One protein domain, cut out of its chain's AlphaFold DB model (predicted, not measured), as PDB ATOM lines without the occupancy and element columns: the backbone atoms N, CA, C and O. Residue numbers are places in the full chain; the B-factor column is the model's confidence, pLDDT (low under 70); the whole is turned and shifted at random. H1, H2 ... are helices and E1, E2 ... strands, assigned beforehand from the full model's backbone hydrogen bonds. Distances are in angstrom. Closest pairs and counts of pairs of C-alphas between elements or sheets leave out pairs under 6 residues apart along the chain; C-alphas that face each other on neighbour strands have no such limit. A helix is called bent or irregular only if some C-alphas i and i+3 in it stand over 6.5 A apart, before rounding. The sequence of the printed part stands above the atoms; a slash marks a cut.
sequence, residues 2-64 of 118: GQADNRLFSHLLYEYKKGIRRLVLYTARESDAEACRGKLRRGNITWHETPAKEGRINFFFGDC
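AT A GLANCE: This is residues 2 to 64 of the 118 residues of the protein "Uncharacterized protein DUF2023" of Seleniivibrio woodruffii (UniProt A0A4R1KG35). What shape do these atoms make? A small antiparallel sheet of three strands is covered on one face by two helices, H1 and H2, which run the same way along the strands; the other face of the sheet is bare. What is it built of, and in which order? The printed part has 63 residues, with two named helices and three named strands in the order H1, E1, H2, E2, E3, and its class is mixed, helices and strands; the sheet's order is E1, E3, E2. How large is it? It is compact, with a radius of gyration of the C-alphas of 10.9 A, and its rounded outline spans 31 by 24 by 18 A.

IN THESE COORDINATES: Where does the first element lie? H1 is residues 3 to 17, 21.1 A long, with C-alpha 3 at (105.609, 2.093, 85.182). What follows it? E1 is residues 23 to 29, 19.9 A long, and H2 is residues 30 to 42, 19.4 A long. H2 is irregular, with C-alphas 31 and 34 being 7.4 A apart. Which strands close the order? E2 is residues 47 to 51, 13.8 A long, and E3 is residues 56 to 62, 19.6 A long, with C-alpha 62 at (116.767, 2.815, 105.322).

HOW THE PARTS SIT: How do the strands pair? E3, the inner strand, is antiparallel to E1 at 157 degrees, with N 59 and O 26 at 2.7 A, within hydrogen-bond range. E3 and E2 form a hairpin, antiparallel at 157 degrees, with N 48 and O 60 at 2.8 A, within hydrogen-bond range. Where are the helices? H1 is on the sheet at a height of 10.0 A, over E1 and only just over E3, where 3 of its C-alphas fall; its closest C-alpha pair with E1 is Leu 12 and Val 24, 7.1 A. H2 is on the same face at a height of 9.2 A, over E1 and E3, and its closest C-alpha pair with E3 is Glu 30 and Arg 56, 5.7 A. E1, H2 and E2 make a split strand-helix-strand unit, two strands running the same way with E3 between them, and its crossover is right-handed. How do the helices stand to each other? They are close but not clearly touching, at a shallow tilt of 34.5 degrees, only just short of steep; their closest C-alphas, of Phe 9 and Cys 36, are 7.6 A apart. Every O i to N i+4 pair is within hydrogen-bond range in H1, and 7 of 9 are in H2.

THE WHOLE: How far does it reach? The two C-alphas farthest apart, of Lys 18 and Glu 54, are 31.9 A apart. Are there cuts or long links? The printed part has no cut, and the links H1 to E1, E1 to H2, H2 to E2 and E2 to E3 are tight. Where is confidence low? The mean pLDDT of the printed part is 94.8, and no printed residue is under 70.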
ATOM      1  N   GLY A   2     107.793   6.493  85.460       88.06
ATOM      2  CA  GLY A   2     107.405   5.425  84.541       88.06
ATOM      3  C   GLY A   2     106.923   4.167  85.272       88.06
ATOM      4  O   GLY A   2     107.184   3.972  86.459       88.06
ATOM      5  N   GLN A   3     106.204   3.287  84.569       87.56
ATOM      6  CA  GLN A   3     105.609   2.093  85.182       87.56
ATOM      7  C   GLN A   3     106.671   1.129  85.747       87.56
ATOM      8  O   GLN A   3     106.486   0.597  86.843       87.56
ATOM      9  N   ALA A   4     107.779   0.928  85.027       90.88
ATOM     10  CA  ALA A   4     108.885   0.074  85.461       90.88
ATOM     11  C   ALA A   4     109.597   0.649  86.697       90.88
ATOM     12  O   ALA A   4     109.724  -0.045  87.703       90.88
ATOM     13  N   ASP A   5     109.947   1.938  86.664       91.38
ATOM     14  CA  ASP A   5     110.565   2.661  87.784       91.38
ATOM     15  C   ASP A   5     109.692   2.618  89.041       91.38
ATOM     16  O   ASP A   5     110.155   2.332  90.145       91.38
ATOM     17  N   ASN A   6     108.382   2.799  88.862       92.00
ATOM     18  CA  ASN A   6     107.422   2.715  89.949       92.00
ATOM     19  C   ASN A   6     107.392   1.324  90.600       92.00
ATOM     20  O   ASN A   6     107.310   1.239  91.829       92.00
ATOM     21  N   ARG A   7     107.445   0.254  89.794       94.62
ATOM     22  CA  ARG A   7     107.490  -1.134  90.280       94.62
ATOM     23  C   ARG A   7     108.800  -1.416  91.008       94.62
ATOM     24  O   ARG A   7     108.749  -1.935  92.118       94.62
ATOM     25  N   LEU A   8     109.932  -1.016  90.430       96.25
ATOM     26  CA  LEU A   8     111.251  -1.190  91.032       96.25
ATOM     27  C   LEU A   8     111.337  -0.486  92.390       96.25
ATOM     28  O   LEU A   8     111.661  -1.119  93.389       96.25
ATOM     29  N   PHE A   9     110.950   0.788  92.466       96.75
ATOM     30  CA  PHE A   9     110.981   1.526  93.729       96.75
ATOM     31  C   PHE A   9     110.064   0.904  94.792       96.75
ATOM     32  O   PHE A   9     110.429   0.801  95.960       96.75
ATOM     33  N   SER A  10     108.866   0.454  94.402       96.00
ATOM     34  CA  SER A  10     107.965  -0.254  95.322       96.00
ATOM     35  C   SER A  10     108.543  -1.585  95.806       96.00
ATOM     36  O   SER A  10     108.339  -1.944  96.964       96.00
ATOM     37  N   HIS A  11     109.259  -2.306  94.944       96.50
ATOM     38  CA  HIS A  11     109.933  -3.544  95.316       96.50
ATOM     39  C   HIS A  11     111.057  -3.284  96.325       96.50
ATOM     40  O   HIS A  11     111.100  -3.927  97.368       96.50
ATOM     41  N   LEU A  12     111.881  -2.264  96.090       96.88
ATOM     42  CA  LEU A  12     112.932  -1.853  97.019       96.88
ATOM     43  C   LEU A  12     112.381  -1.434  98.396       96.88
ATOM     44  O   LEU A  12     112.922  -1.804  99.437       96.88
ATOM     45  N   LEU A  13     111.253  -0.717  98.420       96.38
ATOM     46  CA  LEU A  13     110.542  -0.403  99.664       96.38
ATOM     47  C   LEU A  13     110.056  -1.658 100.394       96.38
ATOM     48  O   LEU A  13     110.051  -1.693 101.625       96.38
ATOM     49  N   TYR A  14     109.609  -2.668  99.650       96.31
ATOM     50  CA  TYR A  14     109.184  -3.939 100.220       96.31
ATOM     51  C   TYR A  14     110.367  -4.703 100.828       96.31
ATOM     52  O   TYR A  14     110.251  -5.163 101.963       96.31
ATOM     53  N   GLU A  15     111.505  -4.784 100.131       96.12
ATOM     54  CA  GLU A  15     112.726  -5.414 100.654       96.12
ATOM     55  C   GLU A  15     113.181  -4.766 101.966       96.12
ATOM     56  O   GLU A  15     113.446  -5.469 102.944       96.12
ATOM     57  N   TYR A  16     113.190  -3.429 102.012       96.94
ATOM     58  CA  TYR A  16     113.490  -2.682 103.231       96.94
ATOM     59  C   TYR A  16     112.508  -3.024 104.361       96.94
ATOM     60  O   TYR A  16     112.917  -3.421 105.449       96.94
ATOM     61  N   LYS A  17     111.195  -2.964 104.100       95.19
ATOM     62  CA  LYS A  17     110.167  -3.268 105.113       95.19
ATOM     63  C   LYS A  17     110.216  -4.706 105.628       95.19
ATOM     64  O   LYS A  17     109.760  -4.965 106.739       95.19
ATOM     65  N   LYS A  18     110.725  -5.649 104.833       95.94
ATOM     66  CA  LYS A  18     110.942  -7.043 105.245       95.94
ATOM     67  C   LYS A  18     112.274  -7.264 105.961       95.94
ATOM     68  O   LYS A  18     112.519  -8.375 106.417       95.94
ATOM     69  N   GLY A  19     113.111  -6.234 106.081       93.06
ATOM     70  CA  GLY A  19     114.422  -6.319 106.720       93.06
ATOM     71  C   GLY A  19     115.469  -7.051 105.881       93.06
ATOM     72  O   GLY A  19     116.494  -7.448 106.427       93.06
ATOM     73  N   ILE A  20     115.227  -7.227 104.575       94.12
ATOM     74  CA  ILE A  20     116.186  -7.845 103.643       94.12
ATOM     75  C   ILE A  20     117.394  -6.922 103.461       94.12
ATOM     76  O   ILE A  20     118.530  -7.382 103.383       94.12
ATOM     77  N   ARG A  21     117.150  -5.608 103.426       93.19
ATOM     78  CA  ARG A  21     118.181  -4.571 103.336       93.19
ATOM     79  C   ARG A  21     117.961  -3.524 104.414       93.19
ATOM     80  O   ARG A  21     116.824  -3.158 104.697       93.19
ATOM     81  N   ARG A  22     119.061  -3.031 104.982       94.25
ATOM     82  CA  ARG A  22     119.069  -1.975 106.010       94.25
ATOM     83  C   ARG A  22     119.241  -0.583 105.409       94.25
ATOM     84  O   ARG A  22     118.743   0.388 105.967       94.25
ATOM     85  N   LEU A  23     119.878  -0.505 104.242       97.75
ATOM     86  CA  LEU A  23     120.005   0.685 103.413       97.75
ATOM     87  C   LEU A  23     119.699   0.324 101.958       97.75
ATOM     88  O   LEU A  23     120.103  -0.731 101.468       97.75
ATOM     89  N   VAL A  24     119.020   1.222 101.259       97.88
ATOM     90  CA  VAL A  24     118.756   1.126  99.828       97.88
ATOM     91  C   VAL A  24     119.205   2.409  99.146       97.88
ATOM     92  O   VAL A  24     118.931   3.496  99.646       97.88
ATOM     93  N   LEU A  25     119.838   2.267  97.982       97.12
ATOM     94  CA  LEU A  25     120.120   3.347  97.042       97.12
ATOM     95  C   LEU A  25     119.234   3.185  95.801       97.12
ATOM     96  O   LEU A  25     119.238   2.133  95.163       97.12
ATOM     97  N   TYR A  26     118.507   4.237  95.437       97.12
ATOM     98  CA  TYR A  26     117.759   4.317  94.185       97.12
ATOM     99  C   TYR A  26     118.049   5.630  93.461       97.12
ATOM    100  O   TYR A  26     117.913   6.696  94.051       97.12
ATOM    101  N   THR A  27     118.398   5.575  92.177       95.44
ATOM    102  CA  THR A  27     118.628   6.777  91.366       95.44
ATOM    103  C   THR A  27     117.388   7.100  90.537       95.44
ATOM    104  O   THR A  27     116.981   6.312  89.684       95.44
ATOM    105  N   ALA A  28     116.805   8.274  90.764       95.50
ATOM    106  CA  ALA A  28     115.611   8.756  90.080       95.50
ATOM    107  C   ALA A  28     115.935   9.930  89.148       95.50
ATOM    108  O   ALA A  28     116.900  10.668  89.346       95.50
ATOM    109  N   ARG A  29     115.081  10.147  88.147       95.38
ATOM    110  CA  ARG A  29     115.039  11.419  87.410       95.38
ATOM    111  C   ARG A  29     114.427  12.500  88.299       95.38
ATOM    112  O   ARG A  29     113.542  12.192  89.096       95.38
ATOM    113  N   GLU A  30     114.805  13.758  88.085       93.81
ATOM    114  CA  GLU A  30     114.208  14.901  88.795       93.81
ATOM    115  C   GLU A  30     112.671  14.906  88.701       93.81
ATOM    116  O   GLU A  30     111.973  15.057  89.701       93.81
ATOM    117  N   SER A  31     112.126  14.603  87.516       94.69
ATOM    118  CA  SER A  31     110.676  14.522  87.271       94.69
ATOM    119  C   SER A  31     109.946  13.482  88.132       94.69
ATOM    120  O   SER A  31     108.722  13.523  88.254       94.69
ATOM    121  N   ASP A  32     110.678  12.521  88.697       95.56
ATOM    122  CA  ASP A  32     110.146  11.403  89.476       95.56
ATOM    123  C   ASP A  32     110.434  11.535  90.978       95.56
ATOM    124  O   ASP A  32     109.912  10.749  91.777       95.56
ATOM    125  N   ALA A  33     111.212  12.544  91.377       95.56
ATOM    126  CA  ALA A  33     111.659  12.750  92.747       95.56
ATOM    127  C   ALA A  33     110.485  12.916  93.724       95.56
ATOM    128  O   ALA A  33     110.422  12.223  94.740       95.56
ATOM    129  N   GLU A  34     109.487  13.742  93.389       96.50
ATOM    130  CA  GLU A  34     108.308  13.929  94.249       96.50
ATOM    131  C   GLU A  34     107.484  12.651  94.434       96.50
ATOM    132  O   GLU A  34     106.938  12.401  95.513       96.50
ATOM    133  N   ALA A  35     107.427  11.789  93.415       96.62
ATOM    134  CA  ALA A  35     106.753  10.503  93.542       96.62
ATOM    135  C   ALA A  35     107.497   9.579  94.524       96.62
ATOM    136  O   ALA A  35     106.855   8.893  95.330       96.62
ATOM    137  N   CYS A  36     108.835   9.594  94.496       97.75
ATOM    138  CA  CYS A  36     109.688   8.857  95.430       97.75
ATOM    139  C   CYS A  36     109.530   9.389  96.864       97.75
ATOM    140  O   CYS A  36     109.164   8.622  97.762       97.75
ATOM    141  N   ARG A  37     109.674  10.709  97.068       98.12
ATOM    142  CA  ARG A  37     109.444  11.390  98.358       98.12
ATOM    143  C   ARG A  37     108.063  11.069  98.918       98.12
ATOM    144  O   ARG A  37     107.928  10.690 100.077       98.12
ATOM    145  N   GLY A  38     107.023  11.139  98.086       97.81
ATOM    146  CA  GLY A  38     105.651  10.826  98.484       97.81
ATOM    147  C   GLY A  38     105.480   9.403  99.017       97.81
ATOM    148  O   GLY A  38     104.771   9.198 100.003       97.81
ATOM    149  N   LYS A  39     106.139   8.414  98.407       97.06
ATOM    150  CA  LYS A  39     106.117   7.029  98.898       97.06
ATOM    151  C   LYS A  39     106.888   6.859 100.209       97.06
ATOM    152  O   LYS A  39     106.386   6.169 101.093       97.06
ATOM    153  N   LEU A  40     108.054   7.492 100.342       98.00
ATOM    154  CA  LEU A  40     108.870   7.449 101.561       98.00
ATOM    155  C   LEU A  40     108.140   8.094 102.747       98.00
ATOM    156  O   LEU A  40     108.006   7.459 103.792       98.00
ATOM    157  N   ARG A  41     107.547   9.283 102.542       98.06
ATOM    158  CA  ARG A  41     106.700   9.973 103.533       98.06
ATOM    159  C   ARG A  41     105.536   9.097 103.994       98.06
ATOM    160  O   ARG A  41     105.356   8.903 105.189       98.06
ATOM    161  N   ARG A  42     104.772   8.510 103.060       96.69
ATOM    162  CA  ARG A  42     103.658   7.596 103.400       96.69
ATOM    163  C   ARG A  42     104.112   6.346 104.151       96.69
ATOM    164  O   ARG A  42     103.333   5.769 104.898       96.69
ATOM    165  N   GLY A  43     105.339   5.895 103.910       93.69
ATOM    166  CA  GLY A  43     105.926   4.756 104.604       93.69
ATOM    167  C   GLY A  43     106.533   5.090 105.966       93.69
ATOM    168  O   GLY A  43     106.960   4.154 106.632       93.69
ATOM    169  N   ASN A  44     106.599   6.373 106.347       95.50
ATOM    170  CA  ASN A  44     107.381   6.873 107.479       95.50
ATOM    171  C   ASN A  44     108.830   6.347 107.475       95.50
ATOM    172  O   ASN A  44     109.339   5.851 108.477       95.50
ATOM    173  N   ILE A  45     109.467   6.380 106.304       96.81
ATOM    174  CA  ILE A  45     110.815   5.843 106.097       96.81
ATOM    175  C   ILE A  45     111.789   7.005 106.089       96.81
ATOM    176  O   ILE A  45     111.560   7.961 105.361       96.81
ATOM    177  N   THR A  46     112.874   6.914 106.855       97.38
ATOM    178  CA  THR A  46     113.960   7.898 106.836       97.38
ATOM    179  C   THR A  46     114.742   7.808 105.527       97.38
ATOM    180  O   THR A  46     115.062   6.716 105.056       97.38
ATOM    181  N   TRP A  47     115.074   8.962 104.947       98.00
ATOM    182  CA  TRP A  47     115.859   9.028 103.720       98.00
ATOM    183  C   TRP A  47     116.824  10.218 103.701       98.00
ATOM    184  O   TRP A  47     116.757  11.123 104.539       98.00
ATOM    185  N   HIS A  48     117.742  10.186 102.744       96.38
ATOM    186  CA  HIS A  48     118.669  11.247 102.390       96.38
ATOM    187  C   HIS A  48     118.814  11.291 100.866       96.38
ATOM    188  O   HIS A  48     118.816  10.252 100.206       96.38
ATOM    189  N   GLU A  49     118.898  12.496 100.314       94.69
ATOM    190  CA  GLU A  49     119.001  12.729  98.877       94.69
ATOM    191  C   GLU A  49     120.362  13.336  98.561       94.69
ATOM    192  O   GLU A  49     120.792  14.250  99.261       94.69
ATOM    193  N   THR A  50     121.014  12.858  97.500       91.50
ATOM    194  CA  THR A  50     122.236  13.480  96.975       91.50
ATOM    195  C   THR A  50     122.148  13.680  95.463       91.50
ATOM    196  O   THR A  50     121.479  12.898  94.773       91.50
ATOM    197  N   PRO A  51     122.819  14.705  94.907       89.19
ATOM    198  CA  PRO A  51     122.920  14.862  93.463       89.19
ATOM    199  C   PRO A  51     123.610  13.653  92.820       89.19
ATOM    200  O   PRO A  51     124.621  13.148  93.312       89.19
ATOM    201  N   ALA A  52     123.085  13.209  91.683       87.81
ATOM    202  CA  ALA A  52     123.700  12.204  90.829       87.81
ATOM    203  C   ALA A  52     124.067  12.803  89.462       87.81
ATOM    204  O   ALA A  52     123.753  13.952  89.141       87.81
ATOM    205  N   LYS A  53     124.761  12.019  88.632       84.38
ATOM    206  CA  LYS A  53     125.138  12.448  87.278       84.38
ATOM    207  C   LYS A  53     123.896  12.711  86.421       84.38
ATOM    208  O   LYS A  53     122.876  12.042  86.579       84.38
ATOM    209  N   GLU A  54     124.027  13.642  85.476       87.31
ATOM    210  CA  GLU A  54     123.002  13.955  84.463       87.31
ATOM    211  C   GLU A  54     121.673  14.473  85.052       87.31
ATOM    212  O   GLU A  54     120.600  14.131  84.558       87.31
ATOM    213  N   GLY A  55     121.721  15.275  86.124       84.81
ATOM    214  CA  GLY A  55     120.508  15.861  86.717       84.81
ATOM    215  C   GLY A  55     119.567  14.819  87.335       84.81
ATOM    216  O   GLY A  55     118.349  14.994  87.351       84.81
ATOM    217  N   ARG A  56     120.128  13.691  87.783       92.00
ATOM    218  CA  ARG A  56     119.418  12.665  88.550       92.00
ATOM    219  C   ARG A  56     119.624  12.892  90.046       92.00
ATOM    220  O   ARG A  56     120.584  13.543  90.452       92.00
ATOM    221  N   ILE A  57     118.763  12.292  90.859       93.69
ATOM    222  CA  ILE A  57     118.862  12.312  92.322       93.69
ATOM    223  C   ILE A  57     119.042  10.885  92.830       93.69
ATOM    224  O   ILE A  57     118.300   9.982  92.441       93.69
ATOM    225  N   ASN A  58     120.000  10.685  93.728       95.56
ATOM    226  CA  ASN A  58     120.114   9.468  94.518       95.56
ATOM    227  C   ASN A  58     119.245   9.577  95.768       95.56
ATOM    228  O   ASN A  58     119.391  10.511  96.546       95.56
ATOM    229  N   PHE A  59     118.388   8.588  95.983       97.00
ATOM    230  CA  PHE A  59     117.613   8.387  97.197       97.00
ATOM    231  C   PHE A  59     118.253   7.269  98.011       97.00
ATOM    232  O   PHE A  59     118.142   6.096  97.649       97.00
ATOM    233  N   PHE A  60     118.878   7.630  99.127       97.50
ATOM    234  CA  PHE A  60     119.234   6.691 100.179       97.50
ATOM    235  C   PHE A  60     118.075   6.595 101.155       97.50
ATOM    236  O   PHE A  60     117.688   7.607 101.726       97.50
ATOM    237  N   PHE A  61     117.520   5.413 101.381       98.19
ATOM    238  CA  PHE A  61     116.492   5.216 102.402       98.19
ATOM    239  C   PHE A  61     116.732   3.926 103.174       98.19
ATOM    240  O   PHE A  61     117.266   2.960 102.629       98.19
ATOM    241  N   GLY A  62     116.387   3.921 104.456       97.31
ATOM    242  CA  GLY A  62     116.767   2.815 105.322       97.31
ATOM    243  C   GLY A  62     116.658   3.124 106.807       97.31
ATOM    244  O   GLY A  62     116.041   4.112 107.214       97.31
ATOM    245  N   ASP A  63     117.321   2.286 107.597       97.44
ATOM    246  CA  ASP A  63     117.414   2.436 109.043       97.44
ATOM    247  C   ASP A  63     118.172   3.727 109.390       97.44
ATOM    248  O   ASP A  63     119.172   4.084 108.755       97.44
ATOM    249  N   CYS A  64     117.712   4.432 110.427       96.62
ATOM    250  CA  CYS A  64     118.266   5.734 110.806       96.62
ATOM    251  C   CYS A  64     119.794   5.718 111.014       96.62
ATOM    252  O   CYS A  64     120.441   6.630 110.503       96.62
TER     253      CYS A  64